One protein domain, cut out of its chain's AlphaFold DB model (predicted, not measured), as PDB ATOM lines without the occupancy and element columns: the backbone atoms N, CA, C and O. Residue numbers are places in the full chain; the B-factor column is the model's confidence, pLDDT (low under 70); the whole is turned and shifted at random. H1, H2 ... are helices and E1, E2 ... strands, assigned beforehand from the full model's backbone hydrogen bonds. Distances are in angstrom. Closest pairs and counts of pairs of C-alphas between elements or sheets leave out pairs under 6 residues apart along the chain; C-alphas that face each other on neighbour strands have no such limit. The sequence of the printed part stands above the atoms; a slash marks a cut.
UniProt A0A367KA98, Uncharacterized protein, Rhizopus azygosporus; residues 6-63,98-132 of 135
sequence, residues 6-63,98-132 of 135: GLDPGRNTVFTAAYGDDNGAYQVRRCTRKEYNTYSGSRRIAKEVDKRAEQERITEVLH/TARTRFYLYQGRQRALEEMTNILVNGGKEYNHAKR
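Overview. This is residues 6 to 63 and 98 to 132 of the 135 residues of an uncharacterized protein of Rhizopus azygosporus (UniProt A0A367KA98). A long, loose rod has a three-stranded antiparallel sheet toward one end and a long helix, H4, over one face of it, running along the strands and on past them. Short H1 crosses H4 beyond the sheet, H2 carries the length onward with H3 at its far end, and short H5 and H6 follow H4 at the sheet end. The 93 printed residues hold E1 E2 E3 H1 H2 H3 H4 H5 H6, class mixed, sheet order E1 - E2 - E3; the radius of gyration of the C-alphas is 17.6 A, the spans 61 by 25 by 19 A.

Arrangement. E1 (residues 6 to 8), E2 (13 to 19) and E3 (27 to 32) form a meander, each strand the antiparallel neighbour of the one before; N 8 and O 16 are 2.9 A apart, N 17 and O 29 2.7 A, both within hydrogen-bond range. H4 (98 to 122) is on the sheet at a height of 12.2 A, over E2 and E3: two layers, a helix on one face of a sheet. The closest C-alphas of E3 and H4 are those of Cys 31 and Met 116, 6.5 A. H1 (33 to 40) only grazes the sheet and touches H4 at a steep tilt of 61 degrees, closest at C-alphas Ser 40 and Gly 108, 3.9 A. H2 (42 to 55) touches H4 with residues 42 to 45 alone, closest at C-alphas Ser 42 and Leu 105, 6.4 A. H3 (59 to 63) is close to H2 but not clearly touching, C-alphas Ala 53 and Thr 59 being closest at 5.2 A. H5 (124 to 127) touches H4 only at the corner, closest at C-alphas Asn 118 and Gly 124, 5.2 A; H6 (129 to 132) only just touches H5, only at the corner, with 3 pairs of C-alphas within 8 A, closest at C-alphas Lys 125 and Lys 131, 5.9 A. Every O i to N i+4 pair is within hydrogen-bond range in H1, H2, H3 and H4; H5 and H6 are too short for such a pair.

Along the chain. E1 begins at C-alpha 6 (7.657, 4.447, -2.317). E2 measures 16.8 A, E3 16.3 A, H1 10.3 A, H2 19.9 A and H4 35.5 A; H6 ends at C-alpha 132 (30.643, -3.837, 5.870).

Size, cuts and confidence. The C-alphas farthest apart, of Asn 23 and Arg 57, are 61.0 A apart. Residues 64 to 97 are not printed, and C-alphas 63 and 98 are 18.9 A apart across the cut. Of the links printed whole, none is long. Residues 21 to 25 and 128 to 132 have pLDDT under 70.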
ATOM      1  N   GLY A   6       8.614   3.787  -3.204       89.12
ATOM      2  CA  GLY A   6       7.657   4.447  -2.317       89.12
ATOM      3  C   GLY A   6       8.405   5.164  -1.199       89.12
ATOM      4  O   GLY A   6       9.218   4.540  -0.520       89.12
ATOM      5  N   LEU A   7       8.152   6.458  -1.013       91.44
ATOM      6  CA  LEU A   7       8.787   7.284   0.015       91.44
ATOM      7  C   LEU A   7       7.741   7.811   0.994       91.44
ATOM      8  O   LEU A   7       6.799   8.482   0.586       91.44
ATOM      9  N   ASP A   8       7.953   7.539   2.279       91.44
ATOM     10  CA  ASP A   8       7.087   7.984   3.370       91.44
ATOM     11  C   ASP A   8       7.885   8.783   4.420       91.44
ATOM     12  O   ASP A   8       8.801   8.234   5.051       91.44
ATOM     13  N   PRO A   9       7.587  10.079   4.622       89.81
ATOM     14  CA  PRO A   9       8.112  10.851   5.739       89.81
ATOM     15  C   PRO A   9       7.324  10.540   7.023       89.81
ATOM     16  O   PRO A   9       6.161  10.906   7.172       89.81
ATOM     17  N   GLY A  10       7.976   9.899   7.995       84.81
ATOM     18  CA  GLY A  10       7.340   9.513   9.255       84.81
ATOM     19  C   GLY A  10       7.515  10.527  10.392       84.81
ATOM     20  O   GLY A  10       8.271  11.492  10.323       84.81
ATOM     21  N   ARG A  11       6.851  10.274  11.530       79.19
ATOM     22  CA  ARG A  11       6.975  11.121  12.738       79.19
ATOM     23  C   ARG A  11       8.344  10.993  13.425       79.19
ATOM     24  O   ARG A  11       8.896  11.977  13.920       79.19
ATOM     25  N   ASN A  12       8.878   9.769  13.467       83.31
ATOM     26  CA  ASN A  12      10.148   9.421  14.126       83.31
ATOM     27  C   ASN A  12      11.271   9.077  13.133       83.31
ATOM     28  O   ASN A  12      12.438   8.951  13.520       83.31
ATOM     29  N   THR A  13      10.929   8.935  11.856       88.69
ATOM     30  CA  THR A  13      11.858   8.736  10.747       88.69
ATOM     31  C   THR A  13      11.939  10.009   9.925       88.69
ATOM     32  O   THR A  13      10.979  10.758   9.838       88.69
ATOM     33  N   VAL A  14      13.105  10.283   9.352       91.12
ATOM     34  CA  VAL A  14      13.214  11.311   8.316       91.12
ATOM     35  C   VAL A  14      12.595  10.790   7.023       91.12
ATOM     36  O   VAL A  14      11.874  11.519   6.355       91.12
ATOM     37  N   PHE A  15      12.824   9.510   6.716       93.31
ATOM     38  CA  PHE A  15      12.103   8.793   5.671       93.31
ATOM     39  C   PHE A  15      12.102   7.284   5.922       93.31
ATOM     40  O   PHE A  15      13.007   6.737   6.567       93.31
ATOM     41  N   THR A  16      11.116   6.626   5.329       92.56
ATOM     42  CA  THR A  16      11.085   5.196   5.036       92.56
ATOM     43  C   THR A  16      10.922   5.040   3.527       92.56
ATOM     44  O   THR A  16      10.079   5.695   2.922       92.56
ATOM     45  N   ALA A  17      11.748   4.203   2.912       91.88
ATOM     46  CA  ALA A  17      11.752   3.937   1.485       91.88
ATOM     47  C   ALA A  17      11.496   2.453   1.230       91.88
ATOM     48  O   ALA A  17      12.188   1.595   1.778       91.88
ATOM     49  N   ALA A  18      10.510   2.177   0.390       89.94
ATOM     50  CA  ALA A  18      10.077   0.856  -0.021       89.94
ATOM     51  C   ALA A  18      10.452   0.632  -1.487       89.94
ATOM     52  O   ALA A  18      10.059   1.415  -2.353       89.94
ATOM     53  N   TYR A  19      11.197  -0.433  -1.765       85.94
ATOM     54  CA  TYR A  19      11.644  -0.770  -3.111       85.94
ATOM     55  C   TYR A  19      10.941  -2.031  -3.598       85.94
ATOM     56  O   TYR A  19      11.110  -3.100  -3.006       85.94
ATOM     57  N   GLY A  20      10.214  -1.908  -4.709       72.38
ATOM     58  CA  GLY A  20       9.808  -3.061  -5.507       72.38
ATOM     59  C   GLY A  20      11.014  -3.612  -6.265       72.38
ATOM     60  O   GLY A  20      11.850  -2.848  -6.754       72.38
ATOM     61  N   ASP A  21      11.169  -4.928  -6.298       67.31
ATOM     62  CA  ASP A  21      12.027  -5.622  -7.260       67.31
ATOM     63  C   ASP A  21      11.115  -6.395  -8.213       67.31
ATOM     64  O   ASP A  21      10.128  -6.983  -7.763       67.31
ATOM     65  N   ASP A  22      11.468  -6.423  -9.493       59.19
ATOM     66  CA  ASP A  22      10.788  -7.212 -10.522       59.19
ATOM     67  C   ASP A  22      10.861  -8.723 -10.198       59.19
ATOM     68  O   ASP A  22      10.024  -9.501 -10.647       59.19
ATOM     69  N   ASN A  23      11.807  -9.131  -9.335       64.06
ATOM     70  CA  ASN A  23      11.990 -10.506  -8.852       64.06
ATOM     71  C   ASN A  23      11.303 -10.820  -7.501       64.06
ATOM     72  O   ASN A  23      11.567 -11.865  -6.906       64.06
ATOM     73  N   GLY A  24      10.460  -9.926  -6.967       58.50
ATOM     74  CA  GLY A  24       9.688 -10.165  -5.733       58.50
ATOM     75  C   GLY A  24      10.430  -9.922  -4.408       58.50
ATOM     76  O   GLY A  24       9.839 -10.059  -3.338       58.50
ATOM     77  N   ALA A  25      11.703  -9.512  -4.439       64.81
ATOM     78  CA  ALA A  25      12.458  -9.147  -3.241       64.81
ATOM     79  C   ALA A  25      12.155  -7.700  -2.795       64.81
ATOM     80  O   ALA A  25      12.698  -6.727  -3.323       64.81
ATOM     81  N   TYR A  26      11.303  -7.550  -1.782       74.12
ATOM     82  CA  TYR A  26      10.986  -6.253  -1.186       74.12
ATOM     83  C   TYR A  26      12.111  -5.776  -0.256       74.12
ATOM     84  O   TYR A  26      12.500  -6.479   0.677       74.12
ATOM     85  N   GLN A  27      12.633  -4.566  -0.482       83.25
ATOM     86  CA  GLN A  27      13.594  -3.935   0.431       83.25
ATOM     87  C   GLN A  27      12.979  -2.699   1.077       83.25
ATOM     88  O   GLN A  27      12.444  -1.834   0.387       83.25
ATOM     89  N   VAL A  28      13.132  -2.579   2.397       88.38
ATOM     90  CA  VAL A  28      12.808  -1.358   3.142       88.38
ATOM     91  C   VAL A  28      14.092  -0.743   3.661       88.38
ATOM     92  O   VAL A  28      14.889  -1.408   4.318       88.38
ATOM     93  N   ARG A  29      14.278   0.545   3.390       90.38
ATOM     94  CA  ARG A  29      15.393   1.344   3.902       90.38
ATOM     95  C   ARG A  29      14.823   2.500   4.698       90.38
ATOM     96  O   ARG A  29      13.820   3.080   4.297       90.38
ATOM     97  N   ARG A  30      15.440   2.860   5.816       92.19
ATOM     98  CA  ARG A  30      14.970   3.981   6.634       92.19
ATOM     99  C   ARG A  30      16.130   4.830   7.110       92.19
ATOM    100  O   ARG A  30      17.220   4.320   7.330       92.19
ATOM    101  N   CYS A  31      15.856   6.108   7.321       92.69
ATOM    102  CA  CYS A  31      16.692   6.963   8.148       92.69
ATOM    103  C   CYS A  31      15.840   7.472   9.304       92.69
ATOM    104  O   CYS A  31      14.830   8.152   9.111       92.69
ATOM    105  N   THR A  32      16.226   7.132  10.524       92.44
ATOM    106  CA  THR A  32      15.575   7.613  11.737       92.44
ATOM    107  C   THR A  32      15.997   9.044  12.052       92.44
ATOM    108  O   THR A  32      17.096   9.495  11.723       92.44
ATOM    109  N   ARG A  33      15.163   9.774  12.798       91.38
ATOM    110  CA  ARG A  33      15.535  11.110  13.286       91.38
ATOM    111  C   ARG A  33      16.728  11.061  14.246       91.38
ATOM    112  O   ARG A  33      17.462  12.038  14.381       91.38
ATOM    113  N   LYS A  34      16.942   9.922  14.915       91.62
ATOM    114  CA  LYS A  34      18.129   9.671  15.743       91.62
ATOM    115  C   LYS A  34      19.388   9.611  14.879       91.62
ATOM    116  O   LYS A  34      20.335  10.321  15.191       91.62
ATOM    117  N   GLU A  35      19.379   8.828  13.803       92.06
ATOM    118  CA  GLU A  35      20.505   8.715  12.864       92.06
ATOM    119  C   GLU A  35      20.820  10.048  12.202       92.06
ATOM    120  O   GLU A  35      21.962  10.491  12.255       92.06
ATOM    121  N   TYR A  36      19.804  10.760  11.713       93.50
ATOM    122  CA  TYR A  36      19.983  12.110  11.180       93.50
ATOM    123  C   TYR A  36      20.665  13.057  12.179       93.50
ATOM    124  O   TYR A  36      21.589  13.795  11.835       93.50
ATOM    125  N   ASN A  37      20.238  13.035  13.444       92.56
ATOM    126  CA  ASN A  37      20.846  13.859  14.488       92.56
ATOM    127  C   ASN A  37      22.293  13.454  14.796       92.56
ATOM    128  O   ASN A  37      23.089  14.310  15.188       92.56
ATOM    129  N   THR A  38      22.630  12.173  14.625       92.06
ATOM    130  CA  THR A  38      24.004  11.670  14.721       92.06
ATOM    131  C   THR A  38      24.841  12.171  13.545       92.06
ATOM    132  O   THR A  38      25.875  12.790  13.778       92.06
ATOM    133  N   TYR A  39      24.379  11.997  12.301       92.75
ATOM    134  CA  TYR A  39      25.105  12.436  11.101       92.75
ATOM    135  C   TYR A  39      25.308  13.955  11.067       92.75
ATOM    136  O   TYR A  39      26.390  14.449  10.749       92.75
ATOM    137  N   SER A  40      24.278  14.708  11.462       94.56
ATOM    138  CA  SER A  40      24.336  16.171  11.498       94.56
ATOM    139  C   SER A  40      25.126  16.730  12.679       94.56
ATOM    140  O   SER A  40      25.481  17.906  12.673       94.56
ATOM    141  N   GLY A  41      25.391  15.924  13.711       93.88
ATOM    142  CA  GLY A  41      25.995  16.389  14.959       93.88
ATOM    143  C   GLY A  41      25.097  17.325  15.779       93.88
ATOM    144  O   GLY A  41      25.548  17.861  16.793       93.88
ATOM    145  N   SER A  42      23.828  17.499  15.388       91.56
ATOM    146  CA  SER A  42      22.900  18.460  15.999       91.56
ATOM    147  C   SER A  42      22.719  18.224  17.498       91.56
ATOM    148  O   SER A  42      22.693  19.174  18.271       91.56
ATOM    149  N   ARG A  43      22.671  16.958  17.936       91.62
ATOM    150  CA  ARG A  43      22.563  16.606  19.365       91.62
ATOM    151  C   ARG A  43      23.782  17.018  20.184       91.62
ATOM    152  O   ARG A  43      23.621  17.422  21.329       91.62
ATOM    153  N   ARG A  44      24.990  16.882  19.627       92.06
ATOM    154  CA  ARG A  44      26.225  17.286  20.315       92.06
ATOM    155  C   ARG A  44      26.238  18.798  20.495       92.06
ATOM    156  O   ARG A  44      26.458  19.277  21.597       92.06
ATOM    157  N   ILE A  45      25.931  19.519  19.421       91.62
ATOM    158  CA  ILE A  45      25.925  20.979  19.431       91.62
ATOM    159  C   ILE A  45      24.818  21.529  20.338       91.62
ATOM    160  O   ILE A  45      25.079  22.459  21.087       91.62
ATOM    161  N   ALA A  46      23.622  20.933  20.341       91.44
ATOM    162  CA  ALA A  46      22.557  21.322  21.267       91.44
ATOM    163  C   ALA A  46      23.022  21.230  22.730       91.44
ATOM    164  O   ALA A  46      22.929  22.210  23.456       91.44
ATOM    165  N   LYS A  47      23.653  20.113  23.121       93.06
ATOM    166  CA  LYS A  47      24.218  19.956  24.472       93.06
ATOM    167  C   LYS A  47      25.296  20.991  24.805       93.06
ATOM    168  O   LYS A  47      25.380  21.436  25.943       93.06
ATOM    169  N   GLU A  48      26.146  21.345  23.842       91.88
ATOM    170  CA  GLU A  48      27.168  22.385  24.029       91.88
ATOM    171  C   GLU A  48      26.530  23.763  24.246       91.88
ATOM    172  O   GLU A  48      26.972  24.512  25.116       91.88
ATOM    173  N   VAL A  49      25.468  24.076  23.498       91.75
ATOM    174  CA  VAL A  49      24.696  25.316  23.657       91.75
ATOM    175  C   VAL A  49      23.984  25.353  25.010       91.75
ATOM    176  O   VAL A  49      24.065  26.380  25.679       91.75
ATOM    177  N   ASP A  50      23.363  24.251  25.439       93.44
ATOM    178  CA  ASP A  50      22.680  24.147  26.736       93.44
ATOM    179  C   ASP A  50      23.666  24.341  27.897       93.44
ATOM    180  O   ASP A  50      23.451  25.182  28.768       93.44
ATOM    181  N   LYS A  51      24.815  23.651  27.859       94.44
ATOM    182  CA  LYS A  51      25.874  23.805  28.868       94.44
ATOM    183  C   LYS A  51      26.378  25.245  28.945       94.44
ATOM    184  O   LYS A  51      26.625  25.763  30.031       94.44
ATOM    185  N   ARG A  52      26.543  25.905  27.797       93.25
ATOM    186  CA  ARG A  52      26.950  27.311  27.765       93.25
ATOM    187  C   ARG A  52      25.864  28.222  28.338       93.25
ATOM    188  O   ARG A  52      26.189  29.147  29.071       93.25
ATOM    189  N   ALA A  53      24.592  27.950  28.048       94.25
ATOM    190  CA  ALA A  53      23.480  28.715  28.606       94.25
ATOM    191  C   ALA A  53      23.433  28.631  30.140       94.25
ATOM    192  O   ALA A  53      23.197  29.644  30.800       94.25
ATOM    193  N   GLU A  54      23.728  27.455  30.703       95.50
ATOM    194  CA  GLU A  54      23.871  27.263  32.150       95.50
ATOM    195  C   GLU A  54      25.057  28.059  32.713       95.50
ATOM    196  O   GLU A  54      24.913  28.760  33.715       95.50
ATOM    197  N   GLN A  55      26.218  28.006  32.051       93.44
ATOM    198  CA  GLN A  55      27.426  28.736  32.461       93.44
ATOM    199  C   GLN A  55      27.228  30.257  32.447       93.44
ATOM    200  O   GLN A  55      27.650  30.944  33.377       93.44
ATOM    201  N   GLU A  56      26.555  30.776  31.423       93.12
ATOM    202  CA  GLU A  56      26.235  32.199  31.269       93.12
ATOM    203  C   GLU A  56      24.960  32.610  32.032       93.12
ATOM    204  O   GLU A  56      24.560  33.772  31.991       93.12
ATOM    205  N   ARG A  57      24.328  31.674  32.761       93.75
ATOM    206  CA  ARG A  57      23.127  31.889  33.591       93.75
ATOM    207  C   ARG A  57      21.954  32.517  32.827       93.75
ATOM    208  O   ARG A  57      21.198  33.317  33.375       93.75
ATOM    209  N   ILE A  58      21.784  32.141  31.559       95.69
ATOM    210  CA  ILE A  58      20.702  32.625  30.684       95.69
ATOM    211  C   ILE A  58      19.605  31.571  30.457       95.69
ATOM    212  O   ILE A  58      18.582  31.873  29.847       95.69
ATOM    213  N   THR A  59      19.763  30.346  30.973       95.94
ATOM    214  CA  THR A  59      18.821  29.230  30.762       95.94
ATOM    215  C   THR A  59      17.361  29.604  31.028       95.94
ATOM    216  O   THR A  59      16.503  29.318  30.198       95.94
ATOM    217  N   GLU A  60      17.068  30.305  32.127       95.12
ATOM    218  CA  GLU A  60      15.699  30.735  32.450       95.12
ATOM    219  C   GLU A  60      15.127  31.709  31.415       95.12
ATOM    220  O   GLU A  60      13.959  31.608  31.049       95.12
ATOM    221  N   VAL A  61      15.952  32.627  30.906       95.25
ATOM    222  CA  VAL A  61      15.545  33.597  29.879       95.25
ATOM    223  C   VAL A  61      15.248  32.892  28.555       95.25
ATOM    224  O   VAL A  61      14.307  33.253  27.851       95.25
ATOM    225  N   LEU A  62      16.031  31.867  28.211       93.50
ATOM    226  CA  LEU A  62      15.793  31.075  27.006       93.50
ATOM    227  C   LEU A  62      14.544  30.191  27.145       93.50
ATOM    228  O   LEU A  62      13.751  30.106  26.210       93.50
ATOM    229  N   HIS A  63      14.356  29.554  28.305       93.38
ATOM    230  CA  HIS A  63      13.255  28.622  28.554       93.38
ATOM    231  C   HIS A  63      11.899  29.326  28.696       93.38
ATOM    232  O   HIS A  63      10.890  28.829  28.204       93.38
ATOM    233  N   THR A  98      29.599  32.288  18.248       85.88
ATOM    234  CA  THR A  98      28.663  31.229  17.848       85.88
ATOM    235  C   THR A  98      28.705  30.906  16.360       85.88
ATOM    236  O   THR A  98      28.201  29.853  15.951       85.88
ATOM    237  N   ALA A  99      29.296  31.770  15.527       88.12
ATOM    238  CA  ALA A  99      29.329  31.592  14.077       88.12
ATOM    239  C   ALA A  99      29.994  30.267  13.690       88.12
ATOM    240  O   ALA A  99      29.494  29.552  12.819       88.12
ATOM    241  N   ARG A 100      31.056  29.879  14.405       90.00
ATOM    242  CA  ARG A 100      31.741  28.596  14.211       90.00
ATOM    243  C   ARG A 100      30.801  27.410  14.433       90.00
ATOM    244  O   ARG A 100      30.738  26.502  13.607       90.00
ATOM    245  N   THR A 101      30.025  27.436  15.511       89.81
ATOM    246  CA  THR A 101      29.044  26.390  15.829       89.81
ATOM    247  C   THR A 101      27.938  26.316  14.776       89.81
ATOM    248  O   THR A 101      27.578  25.224  14.331       89.81
ATOM    249  N   ARG A 102      27.438  27.467  14.305       89.81
ATOM    250  CA  ARG A 102      26.447  27.533  13.214       89.81
ATOM    251  C   ARG A 102      27.003  26.969  11.906       89.81
ATOM    252  O   ARG A 102      26.302  26.226  11.218       89.81
ATOM    253  N   PHE A 103      28.261  27.271  11.591       92.69
ATOM    254  CA  PHE A 103      28.953  26.727  10.426       92.69
ATOM    255  C   PHE A 103      29.107  25.203  10.517       92.69
ATOM    256  O   PHE A 103      28.767  24.493   9.573       92.69
ATOM    257  N   TYR A 104      29.498  24.671  11.678       91.69
ATOM    258  CA  TYR A 104      29.560  23.223  11.886       91.69
ATOM    259  C   TYR A 104      28.194  22.537  11.800       91.69
ATOM    260  O   TYR A 104      28.107  21.450  11.232       91.69
ATOM    261  N   LEU A 105      27.118  23.163  12.292       93.00
ATOM    262  CA  LEU A 105      25.752  22.666  12.081       93.00
ATOM    263  C   LEU A 105      25.367  22.657  10.603       93.00
ATOM    264  O   LEU A 105      24.673  21.750  10.148       93.00
ATOM    265  N   TYR A 106      25.772  23.676   9.847       94.62
ATOM    266  CA  TYR A 106      25.529  23.723   8.410       94.62
ATOM    267  C   TYR A 106      26.256  22.581   7.691       94.62
ATOM    268  O   TYR A 106      25.606  21.788   7.012       94.62
ATOM    269  N   GLN A 107      27.561  22.417   7.920       95.50
ATOM    270  CA  GLN A 107      28.334  21.305   7.355       95.50
ATOM    271  C   GLN A 107      27.784  19.940   7.787       95.50
ATOM    272  O   GLN A 107      27.679  19.020   6.981       95.50
ATOM    273  N   GLY A 108      27.392  19.807   9.055       95.44
ATOM    274  CA  GLY A 108      26.758  18.604   9.578       95.44
ATOM    275  C   GLY A 108      25.477  18.257   8.824       95.44
ATOM    276  O   GLY A 108      25.305  17.109   8.422       95.44
ATOM    277  N   ARG A 109      24.602  19.236   8.571       95.19
ATOM    278  CA  ARG A 109      23.389  19.029   7.764       95.19
ATOM    279  C   ARG A 109      23.710  18.550   6.348       95.19
ATOM    280  O   ARG A 109      23.036  17.641   5.879       95.19
ATOM    281  N   GLN A 110      24.756  19.084   5.714       96.31
ATOM    282  CA  GLN A 110      25.195  18.610   4.395       96.31
ATOM    283  C   GLN A 110      25.652  17.144   4.436       96.31
ATOM    284  O   GLN A 110      25.165  16.333   3.653       96.31
ATOM    285  N   ARG A 111      26.483  16.763   5.415       94.50
ATOM    286  CA  ARG A 111      26.885  15.355   5.609       94.50
ATOM    287  C   ARG A 111      25.697  14.436   5.890       94.50
ATOM    288  O   ARG A 111      25.647  13.316   5.399       94.50
ATOM    289  N   ALA A 112      24.726  14.899   6.676       94.81
ATOM    290  CA  ALA A 112      23.523  14.126   6.959       94.81
ATOM    291  C   ALA A 112      22.687  13.882   5.698       94.81
ATOM    292  O   ALA A 112      22.193  12.773   5.516       94.81
ATOM    293  N   LEU A 113      22.561  14.886   4.824       94.38
ATOM    294  CA  LEU A 113      21.893  14.737   3.531       94.38
ATOM    295  C   LEU A 113      22.629  13.746   2.624       94.38
ATOM    296  O   LEU A 113      21.987  12.895   2.016       94.38
ATOM    297  N   GLU A 114      23.958  13.813   2.567       94.12
ATOM    298  CA  GLU A 114      24.775  12.866   1.803       94.12
ATOM    299  C   GLU A 114      24.565  11.421   2.280       94.12
ATOM    300  O   GLU A 114      24.257  10.538   1.477       94.12
ATOM    301  N   GLU A 115      24.635  11.181   3.593       93.56
ATOM    302  CA  GLU A 115      24.406   9.851   4.169       93.56
ATOM    303  C   GLU A 115      22.969   9.362   3.951       93.56
ATOM    304  O   GLU A 115      22.752   8.203   3.600       93.56
ATOM    305  N   MET A 116      21.974  10.241   4.087       93.00
ATOM    306  CA  MET A 116      20.575   9.914   3.796       93.00
ATOM    307  C   MET A 116      20.374   9.508   2.336       93.00
ATOM    308  O   MET A 116      19.718   8.500   2.068       93.00
ATOM    309  N   THR A 117      20.962  10.250   1.398       92.06
ATOM    310  CA  THR A 117      20.936   9.912  -0.029       92.06
ATOM    311  C   THR A 117      21.651   8.591  -0.292       92.06
ATOM    312  O   THR A 117      21.159   7.765  -1.056       92.06
ATOM    313  N   ASN A 118      22.772   8.328   0.376       91.25
ATOM    314  CA  ASN A 118      23.488   7.064   0.256       91.25
ATOM    315  C   ASN A 118      22.678   5.876   0.814       91.25
ATOM    316  O   ASN A 118      22.676   4.802   0.211       91.25
ATOM    317  N   ILE A 119      21.950   6.058   1.922       91.00
ATOM    318  CA  ILE A 119      20.987   5.071   2.440       91.00
ATOM    319  C   ILE A 119      19.885   4.836   1.412       91.00
ATOM    320  O   ILE A 119      19.576   3.687   1.106       91.00
ATOM    321  N   LEU A 120      19.326   5.906   0.851       89.38
ATOM    322  CA  LEU A 120      18.260   5.823  -0.135       89.38
ATOM    323  C   LEU A 120      18.734   5.072  -1.387       89.38
ATOM    324  O   LEU A 120      18.240   3.994  -1.683       89.38
ATOM    325  N   VAL A 121      19.762   5.561  -2.070       87.62
ATOM    326  CA  VAL A 121      20.197   5.030  -3.368       87.62
ATOM    327  C   VAL A 121      20.951   3.704  -3.218       87.62
ATOM    328  O   VAL A 121      20.600   2.705  -3.848       87.62
ATOM    329  N   ASN A 122      21.945   3.652  -2.329       86.12
ATOM    330  CA  ASN A 122      22.913   2.549  -2.265       86.12
ATOM    331  C   ASN A 122      22.699   1.590  -1.086       86.12
ATOM    332  O   ASN A 122      23.437   0.611  -0.964       86.12
ATOM    333  N   GLY A 123      21.751   1.878  -0.191       84.25
ATOM    334  CA  GLY A 123      21.541   1.099   1.029       84.25
ATOM    335  C   GLY A 123      22.484   1.449   2.184       84.25
ATOM    336  O   GLY A 123      22.429   0.809   3.230       84.25
ATOM    337  N   GLY A 124      23.350   2.457   2.053       83.19
ATOM    338  CA  GLY A 124      24.271   2.843   3.130       83.19
ATOM    339  C   GLY A 124      25.148   1.681   3.634       83.19
ATOM    340  O   GLY A 124      25.345   0.687   2.939       83.19
ATOM    341  N   LYS A 125      25.697   1.789   4.852       77.75
ATOM    342  CA  LYS A 125      26.491   0.702   5.470       77.75
ATOM    343  C   LYS A 125      25.635  -0.457   5.991       77.75
ATOM    344  O   LYS A 125      26.104  -1.588   6.053       77.75
ATOM    345  N   GLU A 126      24.401  -0.181   6.400       71.88
ATOM    346  CA  GLU A 126      23.536  -1.172   7.049       71.88
ATOM    347  C   GLU A 126      22.926  -2.164   6.054       71.88
ATOM    348  O   GLU A 126      22.873  -3.359   6.348       71.88
ATOM    349  N   TYR A 127      22.526  -1.687   4.873       70.00
ATOM    350  CA  TYR A 127      21.845  -2.501   3.862       70.00
ATOM    351  C   TYR A 127      22.784  -2.975   2.738       70.00
ATOM    352  O   TYR A 127      22.397  -3.821   1.937       70.00
ATOM    353  N   ASN A 128      24.033  -2.487   2.682       69.31
ATOM    354  CA  ASN A 128      25.055  -2.959   1.743       69.31
ATOM    355  C   ASN A 128      26.123  -3.810   2.455       69.31
ATOM    356  O   ASN A 128      27.124  -3.302   2.966       69.31
ATOM    357  N   HIS A 129      25.928  -5.130   2.452       66.00
ATOM    358  CA  HIS A 129      26.826  -6.084   3.113       66.00
ATOM    359  C   HIS A 129      28.248  -6.112   2.525       66.00
ATOM    360  O   HIS A 129      29.190  -6.410   3.259       66.00
ATOM    361  N   ALA A 130      28.439  -5.742   1.253       63.72
ATOM    362  CA  ALA A 130      29.771  -5.648   0.650       63.72
ATOM    363  C   ALA A 130      30.593  -4.491   1.250       63.72
ATOM    364  O   ALA A 130      31.804  -4.609   1.411       63.72
ATOM    365  N   LYS A 131      29.932  -3.400   1.666       59.28
ATOM    366  CA  LYS A 131      30.576  -2.249   2.321       59.28
ATOM    367  C   LYS A 131      30.841  -2.443   3.822       59.28
ATOM    368  O   LYS A 131      31.506  -1.599   4.415       59.28
ATOM    369  N   ARG A 132      30.367  -3.531   4.448       57.12
ATOM    370  CA  ARG A 132      30.643  -3.837   5.870       57.12
ATOM    371  C   ARG A 132      32.053  -4.382   6.126       57.12
ATOM    372  O   ARG A 132      32.501  -4.312   7.261       57.12
TER     373      ARG A 132